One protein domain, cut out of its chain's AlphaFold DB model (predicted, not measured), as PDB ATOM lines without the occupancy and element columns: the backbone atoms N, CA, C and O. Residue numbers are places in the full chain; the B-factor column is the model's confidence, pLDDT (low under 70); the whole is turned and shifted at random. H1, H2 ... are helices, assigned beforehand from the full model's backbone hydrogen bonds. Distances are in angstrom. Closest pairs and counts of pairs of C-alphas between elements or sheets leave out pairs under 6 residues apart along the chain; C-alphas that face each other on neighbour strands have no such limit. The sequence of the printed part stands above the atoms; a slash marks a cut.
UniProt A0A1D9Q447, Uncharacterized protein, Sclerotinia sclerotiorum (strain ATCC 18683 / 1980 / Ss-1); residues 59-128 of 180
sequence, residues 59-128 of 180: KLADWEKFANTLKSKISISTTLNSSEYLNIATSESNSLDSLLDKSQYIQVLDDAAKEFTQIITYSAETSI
ATOM      1  N   LYS A  59     -15.090  25.025  21.381       89.88
ATOM      2  CA  LYS A  59     -14.926  26.178  22.284       89.88
ATOM      3  C   LYS A  59     -15.025  27.524  21.566       89.88
ATOM      4  O   LYS A  59     -15.307  28.524  22.207       89.88
ATOM      5  N   LEU A  60     -14.742  27.546  20.264       92.19
ATOM      6  CA  LEU A  60     -14.824  28.738  19.415       92.19
ATOM      7  C   LEU A  60     -16.019  28.663  18.454       92.19
ATOM      8  O   LEU A  60     -16.039  29.369  17.451       92.19
ATOM      9  N   ALA A  61     -16.964  27.758  18.716       93.75
ATOM     10  CA  ALA A  61     -18.151  27.600  17.898       93.75
ATOM     11  C   ALA A  61     -19.081  28.805  18.057       93.75
ATOM     12  O   ALA A  61     -19.391  29.219  19.175       93.75
ATOM     13  N   ASP A  62     -19.577  29.307  16.930       96.50
ATOM     14  CA  ASP A  62     -20.732  30.193  16.906       96.50
ATOM     15  C   ASP A  62     -22.006  29.333  16.953       96.50
ATOM     16  O   ASP A  62     -22.524  28.867  15.932       96.50
ATOM     17  N   TRP A  63     -22.470  29.043  18.170       95.44
ATOM     18  CA  TRP A  63     -23.630  28.175  18.392       95.44
ATOM     19  C   TRP A  63     -24.941  28.785  17.897       95.44
ATOM     20  O   TRP A  63     -25.838  28.044  17.498       95.44
ATOM     21  N   GLU A  64     -25.048  30.114  17.874       97.19
ATOM     22  CA  GLU A  64     -26.224  30.802  17.347       97.19
ATOM     23  C   GLU A  64     -26.299  30.627  15.829       97.19
ATOM     24  O   GLU A  64     -27.309  30.157  15.296       97.19
ATOM     25  N   LYS A  65     -25.191  30.882  15.123       96.38
ATOM     26  CA  LYS A  65     -25.094  30.631  13.682       96.38
ATOM     27  C   LYS A  65     -25.300  29.158  13.344       96.38
ATOM     28  O   LYS A  65     -25.985  28.861  12.363       96.38
ATOM     29  N   PHE A  66     -24.748  28.240  14.144       97.38
ATOM     30  CA  PHE A  66     -24.986  26.803  13.989       97.38
ATOM     31  C   PHE A  66     -26.483  26.489  14.052       97.38
ATOM     32  O   PHE A  66     -27.026  25.901  13.122       97.38
ATOM     33  N   ALA A  67     -27.156  26.915  15.125       96.94
ATOM     34  CA  ALA A  67     -28.563  26.617  15.357       96.94
ATOM     35  C   ALA A  67     -29.463  27.212  14.268       96.94
ATOM     36  O   ALA A  67     -30.373  26.536  13.790       96.94
ATOM     37  N   ASN A  68     -29.192  28.447  13.839       97.25
ATOM     38  CA  ASN A  68     -29.956  29.109  12.783       97.25
ATOM     39  C   ASN A  68     -29.779  28.405  11.431       97.25
ATOM     40  O   ASN A  68     -30.762  28.152  10.733       97.25
ATOM     41  N   THR A  69     -28.544  28.023  11.092       96.62
ATOM     42  CA  THR A  69     -28.241  27.289   9.853       96.62
ATOM     43  C   THR A  69     -28.889  25.907   9.861       96.62
ATOM     44  O   THR A  69     -29.525  25.524   8.880       96.62
ATOM     45  N   LEU A  70     -28.793  25.193  10.986       96.81
ATOM     46  CA  LEU A  70     -29.377  23.869  11.167       96.81
ATOM     47  C   LEU A  70     -30.900  23.913  11.005       96.81
ATOM     48  O   LEU A  70     -31.448  23.177  10.189       96.81
ATOM     49  N   LYS A  71     -31.579  24.814  11.730       95.75
ATOM     50  CA  LYS A  71     -33.037  24.991  11.646       95.75
ATOM     51  C   LYS A  71     -33.475  25.328  10.225       95.75
ATOM     52  O   LYS A  71     -34.360  24.671   9.695       95.75
ATOM     53  N   SER A  72     -32.816  26.302   9.596       95.69
ATOM     54  CA  SER A  72     -33.130  26.711   8.225       95.69
ATOM     55  C   SER A  72     -33.006  25.547   7.238       95.69
ATOM     56  O   SER A  72     -33.898  25.345   6.418       95.69
ATOM     57  N   LYS A  73     -31.936  24.752   7.333       95.00
ATOM     58  CA  LYS A  73     -31.711  23.607   6.443       95.00
ATOM     59  C   LYS A  73     -32.704  22.472   6.677       95.00
ATOM     60  O   LYS A  73     -33.205  21.927   5.701       95.00
ATOM     61  N   ILE A  74     -33.034  22.163   7.932       94.19
ATOM     62  CA  ILE A  74     -34.066  21.167   8.256       94.19
ATOM     63  C   ILE A  74     -35.419  21.600   7.683       94.19
ATOM     64  O   ILE A  74     -36.083  20.793   7.046       94.19
ATOM     65  N   SER A  75     -35.809  22.870   7.828       92.12
ATOM     66  CA  SER A  75     -37.086  23.376   7.304       92.12
ATOM     67  C   SER A  75     -37.201  23.333   5.776       92.12
ATOM     68  O   SER A  75     -38.310  23.302   5.258       92.12
ATOM     69  N   ILE A  76     -36.079  23.354   5.052       93.00
ATOM     70  CA  ILE A  76     -36.056  23.324   3.580       93.00
ATOM     71  C   ILE A  76     -35.891  21.890   3.048       93.00
ATOM     72  O   ILE A  76     -36.193  21.627   1.887       93.00
ATOM     73  N   SER A  77     -35.416  20.954   3.875       90.88
ATOM     74  CA  SER A  77     -35.136  19.584   3.448       90.88
ATOM     75  C   SER A  77     -36.404  18.863   2.994       90.88
ATOM     76  O   SER A  77     -37.349  18.690   3.761       90.88
ATOM     77  N   THR A  78     -36.424  18.395   1.750       90.75
ATOM     78  CA  THR A  78     -37.552  17.624   1.211       90.75
ATOM     79  C   THR A  78     -37.651  16.244   1.848       90.75
ATOM     80  O   THR A  78     -38.750  15.740   2.041       90.75
ATOM     81  N   THR A  79     -36.513  15.649   2.211       89.50
ATOM     82  CA  THR A  79     -36.442  14.308   2.803       89.50
ATOM     83  C   THR A  79     -36.995  14.310   4.227       89.50
ATOM     84  O   THR A  79     -37.843  13.483   4.559       89.50
ATOM     85  N   LEU A  80     -36.581  15.275   5.058       89.12
ATOM     86  CA  LEU A  80     -37.020  15.364   6.459       89.12
ATOM     87  C   LEU A  80     -38.447  15.901   6.617       89.12
ATOM     88  O   LEU A  80     -39.087  15.629   7.627       89.12
ATOM     89  N   ASN A  81     -38.947  16.649   5.632       89.38
ATOM     90  CA  ASN A  81     -40.335  17.117   5.600       89.38
ATOM     91  C   ASN A  81     -41.223  16.257   4.684       89.38
ATOM     92  O   ASN A  81     -42.331  16.670   4.343       89.38
ATOM     93  N   SER A  82     -40.745  15.078   4.268       87.94
ATOM     94  CA  SER A  82     -41.551  14.131   3.499       87.94
ATOM     95  C   SER A  82     -42.679  13.567   4.362       87.94
ATOM     96  O   SER A  82     -42.521  13.342   5.566       87.94
ATOM     97  N   SER A  83     -43.833  13.323   3.743       84.44
ATOM     98  CA  SER A  83     -44.976  12.691   4.407       84.44
ATOM     99  C   SER A  83     -44.617  11.323   4.982       84.44
ATOM    100  O   SER A  83     -45.050  10.973   6.075       84.44
ATOM    101  N   GLU A  84     -43.788  10.575   4.264       85.25
ATOM    102  CA  GLU A  84     -43.290   9.257   4.613       85.25
ATOM    103  C   GLU A  84     -42.495   9.328   5.915       85.25
ATOM    104  O   GLU A  84     -42.844   8.650   6.877       85.25
ATOM    105  N   TYR A  85     -41.496  10.210   5.997       85.56
ATOM    106  CA  TYR A  85     -40.701  10.375   7.213       85.56
ATOM    107  C   TYR A  85     -41.528  10.911   8.391       85.56
ATOM    108  O   TYR A  85     -41.376  10.432   9.514       85.56
ATOM    109  N   LEU A  86     -42.425  11.875   8.164       85.81
ATOM    110  CA  LEU A  86     -43.250  12.430   9.241       85.81
ATOM    111  C   LEU A  86     -44.222  11.399   9.808       85.81
ATOM    112  O   LEU A  86     -44.340  11.292  11.029       85.81
ATOM    113  N   ASN A  87     -44.868  10.607   8.952       83.31
ATOM    114  CA  ASN A  87     -45.734   9.513   9.388       83.31
ATOM    115  C   ASN A  87     -44.947   8.517  10.241       83.31
ATOM    116  O   ASN A  87     -45.425   8.088  11.285       83.31
ATOM    117  N   ILE A  88     -43.712   8.210   9.850       80.75
ATOM    118  CA  ILE A  88     -42.804   7.349  10.607       80.75
ATOM    119  C   ILE A  88     -42.439   7.956  11.973       80.75
ATOM    120  O   ILE A  88     -42.560   7.279  12.992       80.75
ATOM    121  N   ALA A  89     -42.015   9.219  12.006       80.44
ATOM    122  CA  ALA A  89     -41.525   9.886  13.213       80.44
ATOM    123  C   ALA A  89     -42.628  10.188  14.242       80.44
ATOM    124  O   ALA A  89     -42.337  10.348  15.427       80.44
ATOM    125  N   THR A  90     -43.881  10.297  13.791       80.88
ATOM    126  CA  THR A  90     -45.048  10.620  14.630       80.88
ATOM    127  C   THR A  90     -45.898   9.409  15.001       80.88
ATOM    128  O   THR A  90     -46.718   9.506  15.913       80.88
ATOM    129  N   SER A  91     -45.707   8.266  14.337       72.50
ATOM    130  CA  SER A  91     -46.413   7.031  14.680       72.50
ATOM    131  C   SER A  91     -45.923   6.494  16.025       72.50
ATOM    132  O   SER A  91     -44.752   6.151  16.179       72.50
ATOM    133  N   GLU A  92     -46.824   6.374  17.001       62.50
ATOM    134  CA  GLU A  92     -46.521   5.710  18.269       62.50
ATOM    135  C   GLU A  92     -46.131   4.237  18.038       62.50
ATOM    136  O   GLU A  92     -46.718   3.520  17.222       62.50
ATOM    137  N   SER A  93     -45.123   3.780  18.783       56.78
ATOM    138  CA  SER A  93     -44.314   2.569  18.569       56.78
ATOM    139  C   SER A  93     -45.048   1.217  18.578       56.78
ATOM    140  O   SER A  93     -44.411   0.183  18.407       56.78
ATOM    141  N   ASN A  94     -46.370   1.190  18.751       53.72
ATOM    142  CA  ASN A  94     -47.151  -0.046  18.874       53.72
ATOM    143  C   ASN A  94     -47.687  -0.590  17.532       53.72
ATOM    144  O   ASN A  94     -48.267  -1.670  17.506       53.72
ATOM    145  N   SER A  95     -47.498   0.133  16.421       53.66
ATOM    146  CA  SER A  95     -48.014  -0.235  15.084       53.66
ATOM    147  C   SER A  95     -46.955  -0.851  14.145       53.66
ATOM    148  O   SER A  95     -47.254  -1.240  13.017       53.66
ATOM    149  N   LEU A  96     -45.694  -0.957  14.585       53.06
ATOM    150  CA  LEU A  96     -44.576  -1.318  13.698       53.06
ATOM    151  C   LEU A  96     -44.534  -2.804  13.293       53.06
ATOM    152  O   LEU A  96     -43.839  -3.162  12.344       53.06
ATOM    153  N   ASP A  97     -45.270  -3.664  13.999       55.69
ATOM    154  CA  ASP A  97     -45.276  -5.115  13.765       55.69
ATOM    155  C   ASP A  97     -46.302  -5.550  12.696       55.69
ATOM    156  O   ASP A  97     -46.290  -6.689  12.238       55.69
ATOM    157  N   SER A  98     -47.171  -4.628  12.260       55.22
ATOM    158  CA  SER A  98     -48.267  -4.880  11.305       55.22
ATOM    159  C   SER A  98     -47.907  -4.564   9.841       55.22
ATOM    160  O   SER A  98     -48.622  -4.944   8.914       55.22
ATOM    161  N   LEU A  99     -46.795  -3.865   9.591       54.50
ATOM    162  CA  LEU A  99     -46.465  -3.365   8.255       54.50
ATOM    163  C   LEU A  99     -45.586  -4.352   7.475       54.50
ATOM    164  O   LEU A  99     -44.393  -4.515   7.725       54.50
ATOM    165  N   LEU A 100     -46.225  -4.979   6.487       54.59
ATOM    166  CA  LEU A 100     -45.724  -5.979   5.538       54.59
ATOM    167  C   LEU A 100     -44.572  -5.525   4.614       54.59
ATOM    168  O   LEU A 100     -44.200  -6.284   3.725       54.59
ATOM    169  N   ASP A 101     -43.961  -4.355   4.824       61.81
ATOM    170  CA  ASP A 101     -42.801  -3.933   4.032       61.81
ATOM    171  C   ASP A 101     -41.776  -3.123   4.845       61.81
ATOM    172  O   ASP A 101     -41.626  -1.906   4.726       61.81
ATOM    173  N   LYS A 102     -41.040  -3.830   5.715       68.69
ATOM    174  CA  LYS A 102     -39.940  -3.265   6.520       68.69
ATOM    175  C   LYS A 102     -38.841  -2.632   5.655       68.69
ATOM    176  O   LYS A 102     -38.125  -1.758   6.136       68.69
ATOM    177  N   SER A 103     -38.701  -3.063   4.399       73.50
ATOM    178  CA  SER A 103     -37.628  -2.616   3.508       73.50
ATOM    179  C   SER A 103     -37.766  -1.138   3.133       73.50
ATOM    180  O   SER A 103     -36.799  -0.382   3.230       73.50
ATOM    181  N   GLN A 104     -38.989  -0.700   2.823       75.25
ATOM    182  CA  GLN A 104     -39.281   0.686   2.467       75.25
ATOM    183  C   GLN A 104     -39.085   1.633   3.661       75.25
ATOM    184  O   GLN A 104     -38.543   2.724   3.508       75.25
ATOM    185  N   TYR A 105     -39.456   1.197   4.869       79.81
ATOM    186  CA  TYR A 105     -39.275   1.978   6.097       79.81
ATOM    187  C   TYR A 105     -37.795   2.184   6.441       79.81
ATOM    188  O   TYR A 105     -37.382   3.299   6.764       79.81
ATOM    189  N   ILE A 106     -36.984   1.123   6.333       84.06
ATOM    190  CA  ILE A 106     -35.532   1.198   6.555       84.06
ATOM    191  C   ILE A 106     -34.905   2.199   5.585       84.06
ATOM    192  O   ILE A 106     -34.124   3.046   6.007       84.06
ATOM    193  N   GLN A 107     -35.297   2.159   4.311       86.31
ATOM    194  CA  GLN A 107     -34.756   3.072   3.309       86.31
ATOM    195  C   GLN A 107     -35.087   4.541   3.614       86.31
ATOM    196  O   GLN A 107     -34.201   5.391   3.542       86.31
ATOM    197  N   VAL A 108     -36.326   4.843   4.020       87.50
ATOM    198  CA  VAL A 108     -36.724   6.210   4.409       87.50
ATOM    199  C   VAL A 108     -35.931   6.699   5.626       87.50
ATOM    200  O   VAL A 108     -35.502   7.855   5.654       87.50
ATOM    201  N   LEU A 109     -35.689   5.836   6.617       89.25
ATOM    202  CA  LEU A 109     -34.864   6.184   7.778       89.25
ATOM    203  C   LEU A 109     -33.391   6.394   7.418       89.25
ATOM    204  O   LEU A 109     -32.784   7.353   7.898       89.25
ATOM    205  N   ASP A 110     -32.823   5.543   6.567       91.75
ATOM    206  CA  ASP A 110     -31.442   5.679   6.101       91.75
ATOM    207  C   ASP A 110     -31.247   6.978   5.317       91.75
ATOM    208  O   ASP A 110     -30.250   7.684   5.500       91.75
ATOM    209  N   ASP A 111     -32.206   7.331   4.465       90.50
ATOM    210  CA  ASP A 111     -32.154   8.566   3.690       90.50
ATOM    211  C   ASP A 111     -32.322   9.800   4.585       90.50
ATOM    212  O   ASP A 111     -31.578  10.774   4.431       90.50
ATOM    213  N   ALA A 112     -33.186   9.742   5.602       92.50
ATOM    214  CA  ALA A 112     -33.269  10.784   6.625       92.50
ATOM    215  C   ALA A 112     -31.968  10.909   7.442       92.50
ATOM    216  O   ALA A 112     -31.503  12.020   7.701       92.50
ATOM    217  N   ALA A 113     -31.333   9.796   7.816       93.50
ATOM    218  CA  ALA A 113     -30.068   9.799   8.551       93.50
ATOM    219  C   ALA A 113     -28.920  10.405   7.726       93.50
ATOM    220  O   ALA A 113     -28.120  11.192   8.251       93.50
ATOM    221  N   LYS A 114     -28.851  10.091   6.424       94.94
ATOM    222  CA  LYS A 114     -27.908  10.725   5.486       94.94
ATOM    223  C   LYS A 114     -28.141  12.229   5.419       94.94
ATOM    224  O   LYS A 114     -27.186  12.996   5.538       94.94
ATOM    225  N   GLU A 115     -29.394  12.647   5.293       95.44
ATOM    226  CA  GLU A 115     -29.773  14.056   5.216       95.44
ATOM    227  C   GLU A 115     -29.413  14.818   6.502       95.44
ATOM    228  O   GLU A 115     -28.761  15.863   6.447       95.44
ATOM    229  N   PHE A 116     -29.722  14.265   7.681       95.44
ATOM    230  CA  PHE A 116     -29.284  14.841   8.958       95.44
ATOM    231  C   PHE A 116     -27.769  14.971   9.032       95.44
ATOM    232  O   PHE A 116     -27.256  16.019   9.427       95.44
ATOM    233  N   THR A 117     -27.040  13.931   8.627       96.06
ATOM    234  CA  THR A 117     -25.574  13.941   8.632       96.06
ATOM    235  C   THR A 117     -25.034  15.071   7.760       96.06
ATOM    236  O   THR A 117     -24.145  15.810   8.193       96.06
ATOM    237  N   GLN A 118     -25.593  15.264   6.565       96.25
ATOM    238  CA  GLN A 118     -25.202  16.345   5.660       96.25
ATOM    239  C   GLN A 118     -25.514  17.722   6.250       96.25
ATOM    240  O   GLN A 118     -24.640  18.592   6.280       96.25
ATOM    241  N   ILE A 119     -26.724  17.917   6.776       97.38
ATOM    242  CA  ILE A 119     -27.164  19.196   7.345       97.38
ATOM    243  C   ILE A 119     -26.343  19.569   8.588       97.38
ATOM    244  O   ILE A 119     -25.907  20.720   8.716       97.38
ATOM    245  N   ILE A 120     -26.090  18.614   9.488       96.38
ATOM    246  CA  ILE A 120     -25.266  18.816  10.689       96.38
ATOM    247  C   ILE A 120     -23.829  19.141  10.286       96.38
ATOM    248  O   ILE A 120     -23.251  20.090  10.815       96.38
ATOM    249  N   THR A 121     -23.268  18.398   9.327       95.00
ATOM    250  CA  THR A 121     -21.898  18.622   8.843       95.00
ATOM    251  C   THR A 121     -21.762  20.012   8.236       95.00
ATOM    252  O   THR A 121     -20.896  20.774   8.657       95.00
ATOM    253  N   TYR A 122     -22.661  20.396   7.331       96.06
ATOM    254  CA  TYR A 122     -22.667  21.724   6.719       96.06
ATOM    255  C   TYR A 122     -22.808  22.847   7.757       96.06
ATOM    256  O   TYR A 122     -22.088  23.850   7.727       96.06
ATOM    257  N   SER A 123     -23.719  22.676   8.718       96.12
ATOM    258  CA  SER A 123     -23.908  23.652   9.794       96.12
ATOM    259  C   SER A 123     -22.634  23.781  10.630       96.12
ATOM    260  O   SER A 123     -22.198  24.894  10.902       96.12
ATOM    261  N   ALA A 124     -21.974  22.666  10.958       94.94
ATOM    262  CA  ALA A 124     -20.712  22.671  11.693       94.94
ATOM    263  C   ALA A 124     -19.573  23.326  10.898       94.94
ATOM    264  O   ALA A 124     -18.794  24.089  11.461       94.94
ATOM    265  N   GLU A 125     -19.477  23.087   9.591       94.44
ATOM    266  CA  GLU A 125     -18.437  23.679   8.741       94.44
ATOM    267  C   GLU A 125     -18.559  25.196   8.603       94.44
ATOM    268  O   GLU A 125     -17.551  25.895   8.502       94.44
ATOM    269  N   THR A 126     -19.785  25.715   8.630       95.19
ATOM    270  CA  THR A 126     -20.049  27.150   8.471       95.19
ATOM    271  C   THR A 126     -19.962  27.941   9.777       95.19
ATOM    272  O   THR A 126     -19.766  29.164   9.727       95.19
ATOM    273  N   SER A 127     -20.098  27.288  10.935       95.50
ATOM    274  CA  SER A 127     -20.152  27.953  12.245       95.50
ATOM    275  C   SER A 127     -19.057  27.540  13.233       95.50
ATOM    276  O   SER A 127     -18.822  28.263  14.204       95.50
ATOM    277  N   ILE A 128     -18.363  26.417  13.011       95.38
ATOM    278  CA  ILE A 128     -17.343  25.905  13.929       95.38
ATOM    279  C   ILE A 128     -15.970  25.909  13.247       95.38
ATOM    280  O   ILE A 128     -15.728  25.152  12.302       95.38
TER     281      ILE A 128
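Overview. This is residues 59 to 128 of the 180 residues of an uncharacterized protein of Sclerotinia sclerotiorum (strain ATCC 18683 / 1980 / Ss-1) (UniProt A0A1D9Q447). One long helix, H3, runs along a rod; H1 packs on its residues 116 to 127, and short H2 packs crosswise on its residues 105 to 112. Residues 90 to 95 and 97 to 103 stick out. The printed part has 70 residues, 48 of them in three named helices in the order H1, H2, H3, with no named strand; the class is all helix. The whole is loose, radius of gyration of the C-alphas 15.1 A, spanning 48 by 22 by 19 A.

Along the chain. H3, residues 102 to 127, measures 37.4 A and ends at C-alpha 127 (-20.152, 27.953, 12.245). H1, residues 63 to 76, begins at C-alpha 63 (-23.630, 28.175, 18.392) and measures 19.9 A. H2 is residues 83 to 90, 10.4 A.

Arrangement. H3 touches H1 with residues 116 to 127 alone; the closest C-alphas, of Phe 66 and Ser 127, are 5.3 A apart. They run opposite ways at a steep tilt of 38 degrees, only just past shallow. H3 touches H2 with residues 105 to 112 alone, about perpendicular at 87 degrees; the closest C-alphas, of Tyr 85 and Val 108, are 6.4 A apart. H1 and H2 are apart. In H1, H2 and H3 every O i to N i+4 pair is within hydrogen-bond range.

Size, cuts and confidence. The printed part has no cut. The link from H2 to H3 is long, 11 residues. Residues 92 to 102 are under pLDDT 70.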